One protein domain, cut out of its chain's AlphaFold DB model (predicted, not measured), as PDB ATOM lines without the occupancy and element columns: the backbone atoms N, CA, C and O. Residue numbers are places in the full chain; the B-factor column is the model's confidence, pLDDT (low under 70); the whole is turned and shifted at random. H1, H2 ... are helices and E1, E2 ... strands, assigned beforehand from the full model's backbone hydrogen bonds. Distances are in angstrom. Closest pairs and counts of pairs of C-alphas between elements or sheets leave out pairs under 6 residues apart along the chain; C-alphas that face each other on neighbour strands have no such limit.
ATOM      1  N   SER A 359     160.844 177.061 181.092       62.47
ATOM      2  CA  SER A 359     161.232 178.383 180.575       62.47
ATOM      3  C   SER A 359     160.320 178.992 179.493       62.47
ATOM      4  O   SER A 359     160.668 180.023 178.916       62.47
ATOM      5  N   LEU A 360     159.167 178.384 179.185       86.88
ATOM      6  CA  LEU A 360     158.235 178.852 178.145       86.88
ATOM      7  C   LEU A 360     156.811 179.158 178.639       86.88
ATOM      8  O   LEU A 360     155.972 179.548 177.824       86.88
ATOM      9  N   LEU A 361     156.532 179.030 179.941       95.31
ATOM     10  CA  LEU A 361     155.254 179.428 180.543       95.31
ATOM     11  C   LEU A 361     155.383 180.770 181.271       95.31
ATOM     12  O   LEU A 361     156.405 181.061 181.887       95.31
ATOM     13  N   CYS A 362     154.332 181.587 181.216       95.06
ATOM     14  CA  CYS A 362     154.249 182.820 181.991       95.06
ATOM     15  C   CYS A 362     153.858 182.528 183.446       95.06
ATOM     16  O   CYS A 362     152.721 182.125 183.696       95.06
ATOM     17  N   ILE A 363     154.742 182.844 184.396       93.00
ATOM     18  CA  ILE A 363     154.577 182.588 185.843       93.00
ATOM     19  C   ILE A 363     153.317 183.203 186.479       93.00
ATOM     20  O   ILE A 363     152.902 182.771 187.543       93.00
ATOM     21  N   VAL A 364     152.703 184.200 185.834       91.62
ATOM     22  CA  VAL A 364     151.511 184.914 186.338       91.62
ATOM     23  C   VAL A 364     150.195 184.246 185.926       91.62
ATOM     24  O   VAL A 364     149.175 184.400 186.585       91.62
ATOM     25  N   CYS A 365     150.172 183.560 184.781       94.81
ATOM     26  CA  CYS A 365     148.921 183.111 184.156       94.81
ATOM     27  C   CYS A 365     149.005 181.704 183.546       94.81
ATOM     28  O   CYS A 365     148.144 181.344 182.739       94.81
ATOM     29  N   SER A 366     150.091 180.982 183.842       94.12
ATOM     30  CA  SER A 366     150.456 179.617 183.425       94.12
ATOM     31  C   SER A 366     150.354 179.301 181.924       94.12
ATOM     32  O   SER A 366     150.404 178.146 181.517       94.12
ATOM     33  N   LYS A 367     150.234 180.323 181.069       95.69
ATOM     34  CA  LYS A 367     150.058 180.184 179.614       95.69
ATOM     35  C   LYS A 367     151.388 180.338 178.894       95.69
ATOM     36  O   LYS A 367     152.193 181.197 179.257       95.69
ATOM     37  N   ALA A 368     151.581 179.539 177.850       94.75
ATOM     38  CA  ALA A 368     152.743 179.633 176.979       94.75
ATOM     39  C   ALA A 368     152.759 180.939 176.167       94.75
ATOM     40  O   ALA A 368     151.707 181.438 175.751       94.75
ATOM     41  N   PHE A 369     153.959 181.453 175.894       93.00
ATOM     42  CA  PHE A 369     154.154 182.602 175.005       93.00
ATOM     43  C   PHE A 369     153.765 182.225 173.567       93.00
ATOM     44  O   PHE A 369     154.464 181.456 172.909       93.00
ATOM     45  N   LYS A 370     152.667 182.795 173.057       92.50
ATOM     46  CA  LYS A 370     152.118 182.499 171.718       92.50
ATOM     47  C   LYS A 370     153.013 182.958 170.560       92.50
ATOM     48  O   LYS A 370     152.781 182.549 169.427       92.50
ATOM     49  N   SER A 371     153.993 183.831 170.799       88.69
ATOM     50  CA  SER A 371     154.976 184.220 169.780       88.69
ATOM     51  C   SER A 371     156.292 184.712 170.404       88.69
ATOM     52  O   SER A 371     156.310 185.135 171.566       88.69
ATOM     53  N   PRO A 372     157.413 184.713 169.654       82.62
ATOM     54  CA  PRO A 372     158.658 185.340 170.105       82.62
ATOM     55  C   PRO A 372     158.548 186.870 170.233       82.62
ATOM     56  O   PRO A 372     159.307 187.462 170.988       82.62
ATOM     57  N   LYS A 373     157.583 187.507 169.548       87.44
ATOM     58  CA  LYS A 373     157.347 188.964 169.594       87.44
ATOM     59  C   LYS A 373     156.544 189.430 170.821       87.44
ATOM     60  O   LYS A 373     156.369 190.631 171.006       87.44
ATOM     61  N   GLN A 374     156.017 188.522 171.648       90.75
ATOM     62  CA  GLN A 374     155.366 188.910 172.903       90.75
ATOM     63  C   GLN A 374     156.409 189.373 173.920       90.75
ATOM     64  O   GLN A 374     157.357 188.642 174.202       90.75
ATOM     65  N   SER A 375     156.200 190.560 174.498       90.75
ATOM     66  CA  SER A 375     157.080 191.116 175.526       90.75
ATOM     67  C   SER A 375     157.218 190.165 176.715       90.75
ATOM     68  O   SER A 375     156.230 189.636 177.235       90.75
ATOM     69  N   ARG A 376     158.467 189.956 177.133       93.56
ATOM     70  CA  ARG A 376     158.866 189.067 178.226       93.56
ATOM     71  C   ARG A 376     159.559 189.898 179.293       93.56
ATOM     72  O   ARG A 376     160.342 190.777 178.953       93.56
ATOM     73  N   ILE A 377     159.266 189.620 180.555       92.00
ATOM     74  CA  ILE A 377     159.955 190.206 181.707       92.00
ATOM     75  C   ILE A 377     160.449 189.038 182.552       92.00
ATOM     76  O   ILE A 377     159.724 188.060 182.728       92.00
ATOM     77  N   VAL A 378     161.698 189.096 183.000       93.12
ATOM     78  CA  VAL A 378     162.407 187.976 183.630       93.12
ATOM     79  C   VAL A 378     162.682 188.329 185.088       93.12
ATOM     80  O   VAL A 378     163.110 189.444 185.376       93.12
ATOM     81  N   CYS A 379     162.391 187.408 186.006       92.75
ATOM     82  CA  CYS A 379     162.686 187.578 187.425       92.75
ATOM     83  C   CYS A 379     164.202 187.567 187.644       92.75
ATOM     84  O   CYS A 379     164.848 186.608 187.218       92.75
ATOM     85  N   SER A 380     164.749 188.567 188.340       88.62
ATOM     86  CA  SER A 380     166.201 188.693 188.554       88.62
ATOM     87  C   SER A 380     166.813 187.479 189.258       88.62
ATOM     88  O   SER A 380     167.843 186.977 188.820       88.62
ATOM     89  N   GLU A 381     166.138 186.956 190.285       91.00
ATOM     90  CA  GLU A 381     166.710 185.914 191.153       91.00
ATOM     91  C   GLU A 381     166.659 184.497 190.558       91.00
ATOM     92  O   GLU A 381     167.542 183.677 190.796       91.00
ATOM     93  N   CYS A 382     165.609 184.178 189.797       92.56
ATOM     94  CA  CYS A 382     165.293 182.794 189.415       92.56
ATOM     95  C   CYS A 382     164.895 182.612 187.943       92.56
ATOM     96  O   CYS A 382     164.442 181.538 187.549       92.56
ATOM     97  N   ASN A 383     165.051 183.650 187.115       92.12
ATOM     98  CA  ASN A 383     164.772 183.648 185.673       92.12
ATOM     99  C   ASN A 383     163.336 183.242 185.255       92.12
ATOM    100  O   ASN A 383     163.070 183.013 184.074       92.12
ATOM    101  N   GLY A 384     162.383 183.195 186.194       94.56
ATOM    102  CA  GLY A 384     160.965 182.988 185.900       94.56
ATOM    103  C   GLY A 384     160.415 184.108 185.014       94.56
ATOM    104  O   GLY A 384     160.609 185.287 185.313       94.56
ATOM    105  N   ILE A 385     159.742 183.754 183.916       93.62
ATOM    106  CA  ILE A 385     159.335 184.714 182.880       93.62
ATOM    107  C   ILE A 385     157.850 185.074 183.020       93.62
ATOM    108  O   ILE A 385     157.000 184.198 183.140       93.62
ATOM    109  N   ALA A 386     157.516 186.360 182.931       95.06
ATOM    110  CA  ALA A 386     156.157 186.881 182.823       95.06
ATOM    111  C   ALA A 386     155.889 187.473 181.425       95.06
ATOM    112  O   ALA A 386     156.782 188.039 180.788       95.06
ATOM    113  N   HIS A 387     154.642 187.396 180.944       95.12
ATOM    114  CA  HIS A 387     154.185 188.247 179.842       95.12
ATOM    115  C   HIS A 387     154.230 189.708 180.296       95.12
ATOM    116  O   HIS A 387     153.663 190.040 181.336       95.12
ATOM    117  N   GLY A 388     154.764 190.614 179.475       91.06
ATOM    118  CA  GLY A 388     154.762 192.047 179.786       91.06
ATOM    119  C   GLY A 388     153.354 192.618 180.015       91.06
ATOM    120  O   GLY A 388     153.194 193.532 180.815       91.06
ATOM    121  N   LYS A 389     152.312 192.037 179.396       92.31
ATOM    122  CA  LYS A 389     150.903 192.370 179.698       92.31
ATOM    123  C   LYS A 389     150.440 191.886 181.079       92.31
ATOM    124  O   LYS A 389     149.683 192.598 181.722       92.31
ATOM    125  N   CYS A 390     150.892 190.714 181.530       92.00
ATOM    126  CA  CYS A 390     150.554 190.160 182.848       92.00
ATOM    127  C   CYS A 390     151.403 190.747 183.985       92.00
ATOM    128  O   CYS A 390     151.087 190.519 185.141       92.00
ATOM    129  N   PHE A 391     152.472 191.483 183.674       86.06
ATOM    130  CA  PHE A 391     153.207 192.290 184.649       86.06
ATOM    131  C   PHE A 391     152.660 193.723 184.724       86.06
ATOM    132  O   PHE A 391     152.418 194.238 185.812       86.06
ATOM    133  N   ARG A 392     152.370 194.350 183.571       82.88
ATOM    134  CA  ARG A 392     151.799 195.710 183.512       82.88
ATOM    135  C   ARG A 392     150.407 195.848 184.133       82.88
ATOM    136  O   ARG A 392     150.007 196.959 184.449       82.88
ATOM    137  N   SER A 393     149.685 194.746 184.335       76.50
ATOM    138  CA  SER A 393     148.451 194.723 185.131       76.50
ATOM    139  C   SER A 393     148.674 194.990 186.625       76.50
ATOM    140  O   SER A 393     147.725 195.353 187.306       76.50
ATOM    141  N   TYR A 394     149.904 194.823 187.123       69.31
ATOM    142  CA  TYR A 394     150.295 195.129 188.503       69.31
ATOM    143  C   TYR A 394     151.147 196.403 188.591       69.31
ATOM    144  O   TYR A 394     151.054 197.134 189.572       69.31
ATOM    145  N   VAL A 395     151.976 196.676 187.573       70.00
ATOM    146  CA  VAL A 395     152.960 197.770 187.580       70.00
ATOM    147  C   VAL A 395     152.796 198.664 186.346       70.00
ATOM    148  O   VAL A 395     153.138 198.272 185.230       70.00
ATOM    149  N   ASN A 396     152.313 199.893 186.537       61.72
ATOM    150  CA  ASN A 396     151.988 200.825 185.446       61.72
ATOM    151  C   ASN A 396     153.195 201.659 184.943       61.72
ATOM    152  O   ASN A 396     153.027 202.813 184.558       61.72
ATOM    153  N   THR A 397     154.416 201.114 184.994       61.41
ATOM    154  CA  THR A 397     155.662 201.901 184.892       61.41
ATOM    155  C   THR A 397     156.533 201.587 183.676       61.41
ATOM    156  O   THR A 397     156.335 200.599 182.953       61.41
ATOM    157  N   LYS A 398     157.540 202.440 183.438       65.81
ATOM    158  CA  LYS A 398     158.601 202.167 182.458       65.81
ATOM    159  C   LYS A 398     159.588 201.137 183.027       65.81
ATOM    160  O   LYS A 398     160.153 201.303 184.099       65.81
ATOM    161  N   ILE A 399     159.840 200.076 182.259       59.75
ATOM    162  CA  ILE A 399     160.562 198.867 182.711       59.75
ATOM    163  C   ILE A 399     162.056 199.122 183.036       59.75
ATOM    164  O   ILE A 399     162.679 198.292 183.685       59.75
ATOM    165  N   GLY A 400     162.640 200.254 182.629       64.69
ATOM    166  CA  GLY A 400     164.083 200.510 182.754       64.69
ATOM    167  C   GLY A 400     164.623 200.738 184.174       64.69
ATOM    168  O   GLY A 400     165.818 200.585 184.378       64.69
ATOM    169  N   ILE A 401     163.776 201.092 185.148       67.44
ATOM    170  CA  ILE A 401     164.210 201.609 186.469       67.44
ATOM    171  C   ILE A 401     164.088 200.539 187.582       67.44
ATOM    172  O   ILE A 401     164.590 200.699 188.700       67.44
ATOM    173  N   ILE A 402     163.441 199.408 187.279       80.44
ATOM    174  CA  ILE A 402     163.069 198.374 188.251       80.44
ATOM    175  C   ILE A 402     163.434 196.959 187.797       80.44
ATOM    176  O   ILE A 402     163.185 196.561 186.660       80.44
ATOM    177  N   ARG A 403     163.939 196.148 188.731       86.38
ATOM    178  CA  ARG A 403     164.024 194.688 188.576       86.38
ATOM    179  C   ARG A 403     162.713 194.058 189.045       86.38
ATOM    180  O   ARG A 403     162.201 194.412 190.107       86.38
ATOM    181  N   MET A 404     162.172 193.124 188.263       87.75
ATOM    182  CA  MET A 404     161.045 192.293 188.697       87.75
ATOM    183  C   MET A 404     161.558 191.190 189.622       87.75
ATOM    184  O   MET A 404     162.412 190.402 189.215       87.75
ATOM    185  N   ILE A 405     160.953 191.072 190.803       88.69
ATOM    186  CA  ILE A 405     161.084 189.899 191.665       88.69
ATOM    187  C   ILE A 405     159.707 189.233 191.743       88.69
ATOM    188  O   ILE A 405     158.715 189.854 192.133       88.69
ATOM    189  N   CYS A 406     159.612 187.974 191.314       87.75
ATOM    190  CA  CYS A 406     158.351 187.241 191.372       87.75
ATOM    191  C   CYS A 406     158.083 186.695 192.778       87.75
ATOM    192  O   CYS A 406     159.005 186.462 193.557       87.75
ATOM    193  N   SER A 407     156.811 186.443 193.076       82.44
ATOM    194  CA  SER A 407     156.312 186.107 194.414       82.44
ATOM    195  C   SER A 407     156.980 184.869 195.043       82.44
ATOM    196  O   SER A 407     157.113 184.809 196.260       82.44
ATOM    197  N   ASN A 408     157.470 183.924 194.228       84.25
ATOM    198  CA  ASN A 408     158.167 182.708 194.680       84.25
ATOM    199  C   ASN A 408     159.665 182.914 194.959       84.25
ATOM    200  O   ASN A 408     160.279 182.093 195.628       84.25
ATOM    201  N   CYS A 409     160.264 183.963 194.396       85.56
ATOM    202  CA  CYS A 409     161.693 184.276 194.507       85.56
ATOM    203  C   CYS A 409     161.906 185.597 195.266       85.56
ATOM    204  O   CYS A 409     162.945 186.243 195.163       85.56
ATOM    205  N   ARG A 410     160.867 185.990 196.007       74.31
ATOM    206  CA  ARG A 410     160.793 187.109 196.931       74.31
ATOM    207  C   ARG A 410     161.786 186.888 198.086       74.31
ATOM    208  O   ARG A 410     161.615 185.913 198.816       74.31
ATOM    209  N   PRO A 411     162.770 187.777 198.307       64.44
ATOM    210  CA  PRO A 411     163.466 187.821 199.586       64.44
ATOM    211  C   PRO A 411     162.495 188.276 200.684       64.44
ATOM    212  O   PRO A 411     161.489 188.930 200.408       64.44
ATOM    213  N   GLU A 412     162.812 188.004 201.949       76.06
ATOM    214  CA  GLU A 412     161.969 188.369 203.110       76.06
ATOM    215  C   GLU A 412     161.780 189.888 203.298       76.06
ATOM    216  O   GLU A 412     161.029 190.327 204.167       76.06
ATOM    217  N   SER A 413     162.416 190.688 202.441       74.25
ATOM    218  CA  SER A 413     162.349 192.140 202.354       74.25
ATOM    219  C   SER A 413     160.947 192.727 202.541       74.25
ATOM    220  O   SER A 413     159.972 192.310 201.907       74.25
ATOM    221  N   ILE A 414     160.900 193.778 203.352       87.75
ATOM    222  CA  ILE A 414     159.734 194.625 203.584       87.75
ATOM    223  C   ILE A 414     159.449 195.491 202.341       87.75
ATOM    224  O   ILE A 414     160.369 195.893 201.621       87.75
ATOM    225  N   CYS A 415     158.181 195.828 202.082       91.62
ATOM    226  CA  CYS A 415     157.859 196.920 201.158       91.62
ATOM    227  C   CYS A 415     158.180 198.277 201.807       91.62
ATOM    228  O   CYS A 415     157.499 198.691 202.743       91.62
ATOM    229  N   TYR A 416     159.149 199.016 201.256       92.06
ATOM    230  CA  TYR A 416     159.623 200.299 201.801       92.06
ATOM    231  C   TYR A 416     158.526 201.373 201.981       92.06
ATOM    232  O   TYR A 416     158.716 202.313 202.743       92.06
ATOM    233  N   MET A 417     157.383 201.261 201.291       92.19
ATOM    234  CA  MET A 417     156.310 202.271 201.335       92.19
ATOM    235  C   MET A 417     155.221 202.040 202.381       92.19
ATOM    236  O   MET A 417     154.648 203.014 202.857       92.19
ATOM    237  N   CYS A 418     154.893 200.789 202.703       93.25
ATOM    238  CA  CYS A 418     153.855 200.463 203.690       93.25
ATOM    239  C   CYS A 418     154.403 199.732 204.920       93.25
ATOM    240  O   CYS A 418     153.639 199.403 205.815       93.25
ATOM    241  N   ASN A 419     155.708 199.447 204.944       90.88
ATOM    242  CA  ASN A 419     156.411 198.681 205.970       90.88
ATOM    243  C   ASN A 419     155.869 197.252 206.237       90.88
ATOM    244  O   ASN A 419     156.321 196.588 207.165       90.88
ATOM    245  N   ASN A 420     154.961 196.739 205.396       88.75
ATOM    246  CA  ASN A 420     154.364 195.411 205.551       88.75
ATOM    247  C   ASN A 420     155.146 194.312 204.806       88.75
ATOM    248  O   ASN A 420     155.601 194.498 203.672       88.75
ATOM    249  N   HIS A 421     155.198 193.125 205.422       84.06
ATOM    250  CA  HIS A 421     155.638 191.855 204.820       84.06
ATOM    251  C   HIS A 421     154.464 191.010 204.267       84.06
ATOM    252  O   HIS A 421     154.624 189.797 204.118       84.06
ATOM    253  N   GLU A 422     153.281 191.572 204.002       75.69
ATOM    254  CA  GLU A 422     152.070 190.794 203.672       75.69
ATOM    255  C   GLU A 422     152.313 189.655 202.670       75.69
ATOM    256  O   GLU A 422     152.918 189.843 201.615       75.69
ATOM    257  N   ARG A 423     151.823 188.450 202.990       61.34
ATOM    258  CA  ARG A 423     151.946 187.253 202.132       61.34
ATOM    259  C   ARG A 423     150.960 187.245 200.954       61.34
ATOM    260  O   ARG A 423     150.767 186.204 200.332       61.34
ATOM    261  N   ASN A 424     150.347 188.387 200.638       65.31
ATOM    262  CA  ASN A 424     149.559 188.544 199.421       65.31
ATOM    263  C   ASN A 424     150.437 188.198 198.198       65.31
ATOM    264  O   ASN A 424     151.607 188.586 198.160       65.31
ATOM    265  N   PRO A 425     149.918 187.468 197.190       60.09
ATOM    266  CA  PRO A 425     150.721 186.889 196.103       60.09
ATOM    267  C   PRO A 425     151.216 187.919 195.071       60.09
ATOM    268  O   PRO A 425     151.678 187.549 193.988       60.09
ATOM    269  N   GLU A 426     151.104 189.209 195.378       72.38
ATOM    270  CA  GLU A 426     151.472 190.306 194.498       72.38
ATOM    271  C   GLU A 426     152.973 190.353 194.202       72.38
ATOM    272  O   GLU A 426     153.820 189.916 194.981       72.38
ATOM    273  N   MET A 427     153.307 190.899 193.034       79.75
ATOM    274  CA  MET A 427     154.692 190.987 192.587       79.75
ATOM    275  C   MET A 427     155.436 192.125 193.284       79.75
ATOM    276  O   MET A 427     154.871 193.190 193.544       79.75
ATOM    277  N   TYR A 428     156.729 191.911 193.519       88.50
ATOM    278  CA  TYR A 428     157.619 192.930 194.056       88.50
ATOM    279  C   TYR A 428     158.459 193.543 192.938       88.50
ATOM    280  O   TYR A 428     158.891 192.875 191.995       88.50
ATOM    281  N   VAL A 429     158.711 194.841 193.068       90.75
ATOM    282  CA  VAL A 429     159.652 195.572 192.225       90.75
ATOM    283  C   VAL A 429     160.786 196.097 193.088       90.75
ATOM    284  O   VAL A 429     160.561 196.658 194.162       90.75
ATOM    285  N   GLN A 430     162.015 195.891 192.633       93.25
ATOM    286  CA  GLN A 430     163.213 196.387 193.295       93.25
ATOM    287  C   GLN A 430     163.760 197.574 192.505       93.25
ATOM    288  O   GLN A 430     164.015 197.456 191.307       93.25
ATOM    289  N   CYS A 431     163.949 198.717 193.167       91.12
ATOM    290  CA  CYS A 431     164.626 199.862 192.559       91.12
ATOM    291  C   CYS A 431     166.084 199.499 192.252       91.12
ATOM    292  O   CYS A 431     166.792 199.039 193.148       91.12
ATOM    293  N   ILE A 432     166.542 199.745 191.021       86.94
ATOM    294  CA  ILE A 432     167.928 199.461 190.617       86.94
ATOM    295  C   ILE A 432     168.929 200.307 191.422       86.94
ATOM    296  O   ILE A 432     169.952 199.784 191.853       86.94
ATOM    297  N   SER A 433     168.619 201.581 191.676       87.44
ATOM    298  CA  SER A 433     169.554 202.550 192.268       87.44
ATOM    299  C   SER A 433     169.790 202.387 193.776       87.44
ATOM    300  O   SER A 433     170.838 202.781 194.270       87.44
ATOM    301  N   CYS A 434     168.834 201.827 194.529       92.00
ATOM    302  CA  CYS A 434     168.937 201.700 195.995       92.00
ATOM    303  C   CYS A 434     168.551 200.314 196.541       92.00
ATOM    304  O   CYS A 434     168.274 200.179 197.738       92.00
ATOM    305  N   SER A 435     168.437 199.311 195.659       88.94
ATOM    306  CA  SER A 435     168.088 197.902 195.938       88.94
ATOM    307  C   SER A 435     166.837 197.671 196.799       88.94
ATOM    308  O   SER A 435     166.600 196.562 197.276       88.94
ATOM    309  N   SER A 436     166.023 198.705 197.010       91.62
ATOM    310  CA  SER A 436     164.894 198.680 197.939       91.62
ATOM    311  C   SER A 436     163.641 198.175 197.234       91.62
ATOM    312  O   SER A 436     163.402 198.490 196.064       91.62
ATOM    313  N   THR A 437     162.864 197.372 197.950       92.12
ATOM    314  CA  THR A 437     161.722 196.608 197.445       92.12
ATOM    315  C   THR A 437     160.396 197.295 197.729       92.12
ATOM    316  O   THR A 437     160.192 197.912 198.774       92.12
ATOM    317  N   TYR A 438     159.470 197.151 196.787       92.88
ATOM    318  CA  TYR A 438     158.142 197.746 196.813       92.88
ATOM    319  C   TYR A 438     157.121 196.712 196.327       92.88
ATOM    320  O   TYR A 438     157.406 195.995 195.366       92.88
ATOM    321  N   HIS A 439     155.922 196.659 196.918       91.56
ATOM    322  CA  HIS A 439     154.787 196.015 196.245       91.56
ATOM    323  C   HIS A 439     154.532 196.724 194.911       91.56
ATOM    324  O   HIS A 439     154.644 197.951 194.832       91.56
ATOM    325  N   ALA A 440     154.121 195.976 193.890       86.75
ATOM    326  CA  ALA A 440     153.755 196.515 192.585       86.75
ATOM    327  C   ALA A 440     152.784 197.713 192.665       86.75
ATOM    328  O   ALA A 440     153.026 198.740 192.033       86.75
ATOM    329  N   HIS A 441     151.746 197.628 193.510       87.44
ATOM    330  CA  HIS A 441     150.771 198.709 193.714       87.44
ATOM    331  C   HIS A 441     151.308 199.880 194.565       87.44
ATOM    332  O   HIS A 441     150.837 201.014 194.432       87.44
ATOM    333  N   CYS A 442     152.274 199.617 195.457       90.12
ATOM    334  CA  CYS A 442     152.934 200.634 196.283       90.12
ATOM    335  C   CYS A 442     153.898 201.493 195.454       90.12
ATOM    336  O   CYS A 442     154.124 202.657 195.783       90.12
ATOM    337  N   TYR A 443     154.460 200.939 194.376       87.56
ATOM    338  CA  TYR A 443     155.363 201.635 193.463       87.56
ATOM    339  C   TYR A 443     154.587 202.567 192.510       87.56
ATOM    340  O   TYR A 443     154.472 202.340 191.305       87.56
ATOM    341  N   ARG A 444     154.012 203.641 193.064       77.62
ATOM    342  CA  ARG A 444     153.297 204.665 192.291       77.62
ATOM    343  C   ARG A 444     154.278 205.646 191.641       77.62
ATOM    344  O   ARG A 444     154.664 206.632 192.263       77.62
ATOM    345  N   GLU A 445     154.596 205.440 190.361       66.38
ATOM    346  CA  GLU A 445     155.176 206.490 189.503       66.38
ATOM    347  C   GLU A 445     154.183 207.658 189.337       66.38
ATOM    348  O   GLU A 445     153.449 207.763 188.355       66.38
ATOM    349  N   LYS A 446     154.173 208.589 190.296       49.94
ATOM    350  CA  LYS A 446     153.697 209.954 190.054       49.94
ATOM    351  C   LYS A 446     154.857 210.777 189.489       49.94
ATOM    352  O   LYS A 446     155.574 211.419 190.242       49.94
ATOM    353  N   ALA A 447     155.011 210.734 188.165       50.88
ATOM    354  CA  ALA A 447     155.779 211.683 187.345       50.88
ATOM    355  C   ALA A 447     157.306 211.837 187.581       50.88
ATOM    356  O   ALA A 447     157.881 212.797 187.075       50.88
TER     357      ALA A 447
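AT A GLANCE: This is residues 359 to 447 of the 789 residues of the protein "uncharacterized protein LOC113799735" of Dermatophagoides pteronyssinus (UniProt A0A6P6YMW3). There is little regular structure: two loop-rich lobes sit end to end, the first with hairpin E1-E2 and short helix H1, the second with a small antiparallel sheet, E3-E4-E5, a meander, each strand the antiparallel neighbour of the one before. The printed part has 89 residues, 22 in named elements, ordered E1 E2 H1 E3 E4 E5, class mixed. It is compact, radius of gyration of the C-alphas 12.7 A, spanning 38 by 29 by 20 A.

HOW THE PARTS SIT: E1, residues 376 to 378, and E2, 385 to 387, form a hairpin; N 377 and O 386 are 3.0 A apart. A tight link leads to H1, 388 to 392, whose O i to N i+4 pair is within hydrogen-bond range. The closest C-alphas of E1 and E3, 402 to 405, are Val 378 and Met 404, 6.8 A apart. E4, 428 to 431, forms hairpins with E3 (N 403 to O 430, 2.9 A) and E5, 437 to 439 (N 429 to O 438, 2.9 A).

IN THESE COORDINATES: E1 begins at C-alpha 376 (158.866, 189.067, 178.226). E3 measures 9.3 A and E4 10.0 A. E5 ends at C-alpha 439 (154.787, 196.015, 196.245).

THE WHOLE: The printed part has no cut. E3 to E4 is a long link. Low-confidence residues include 396 to 401.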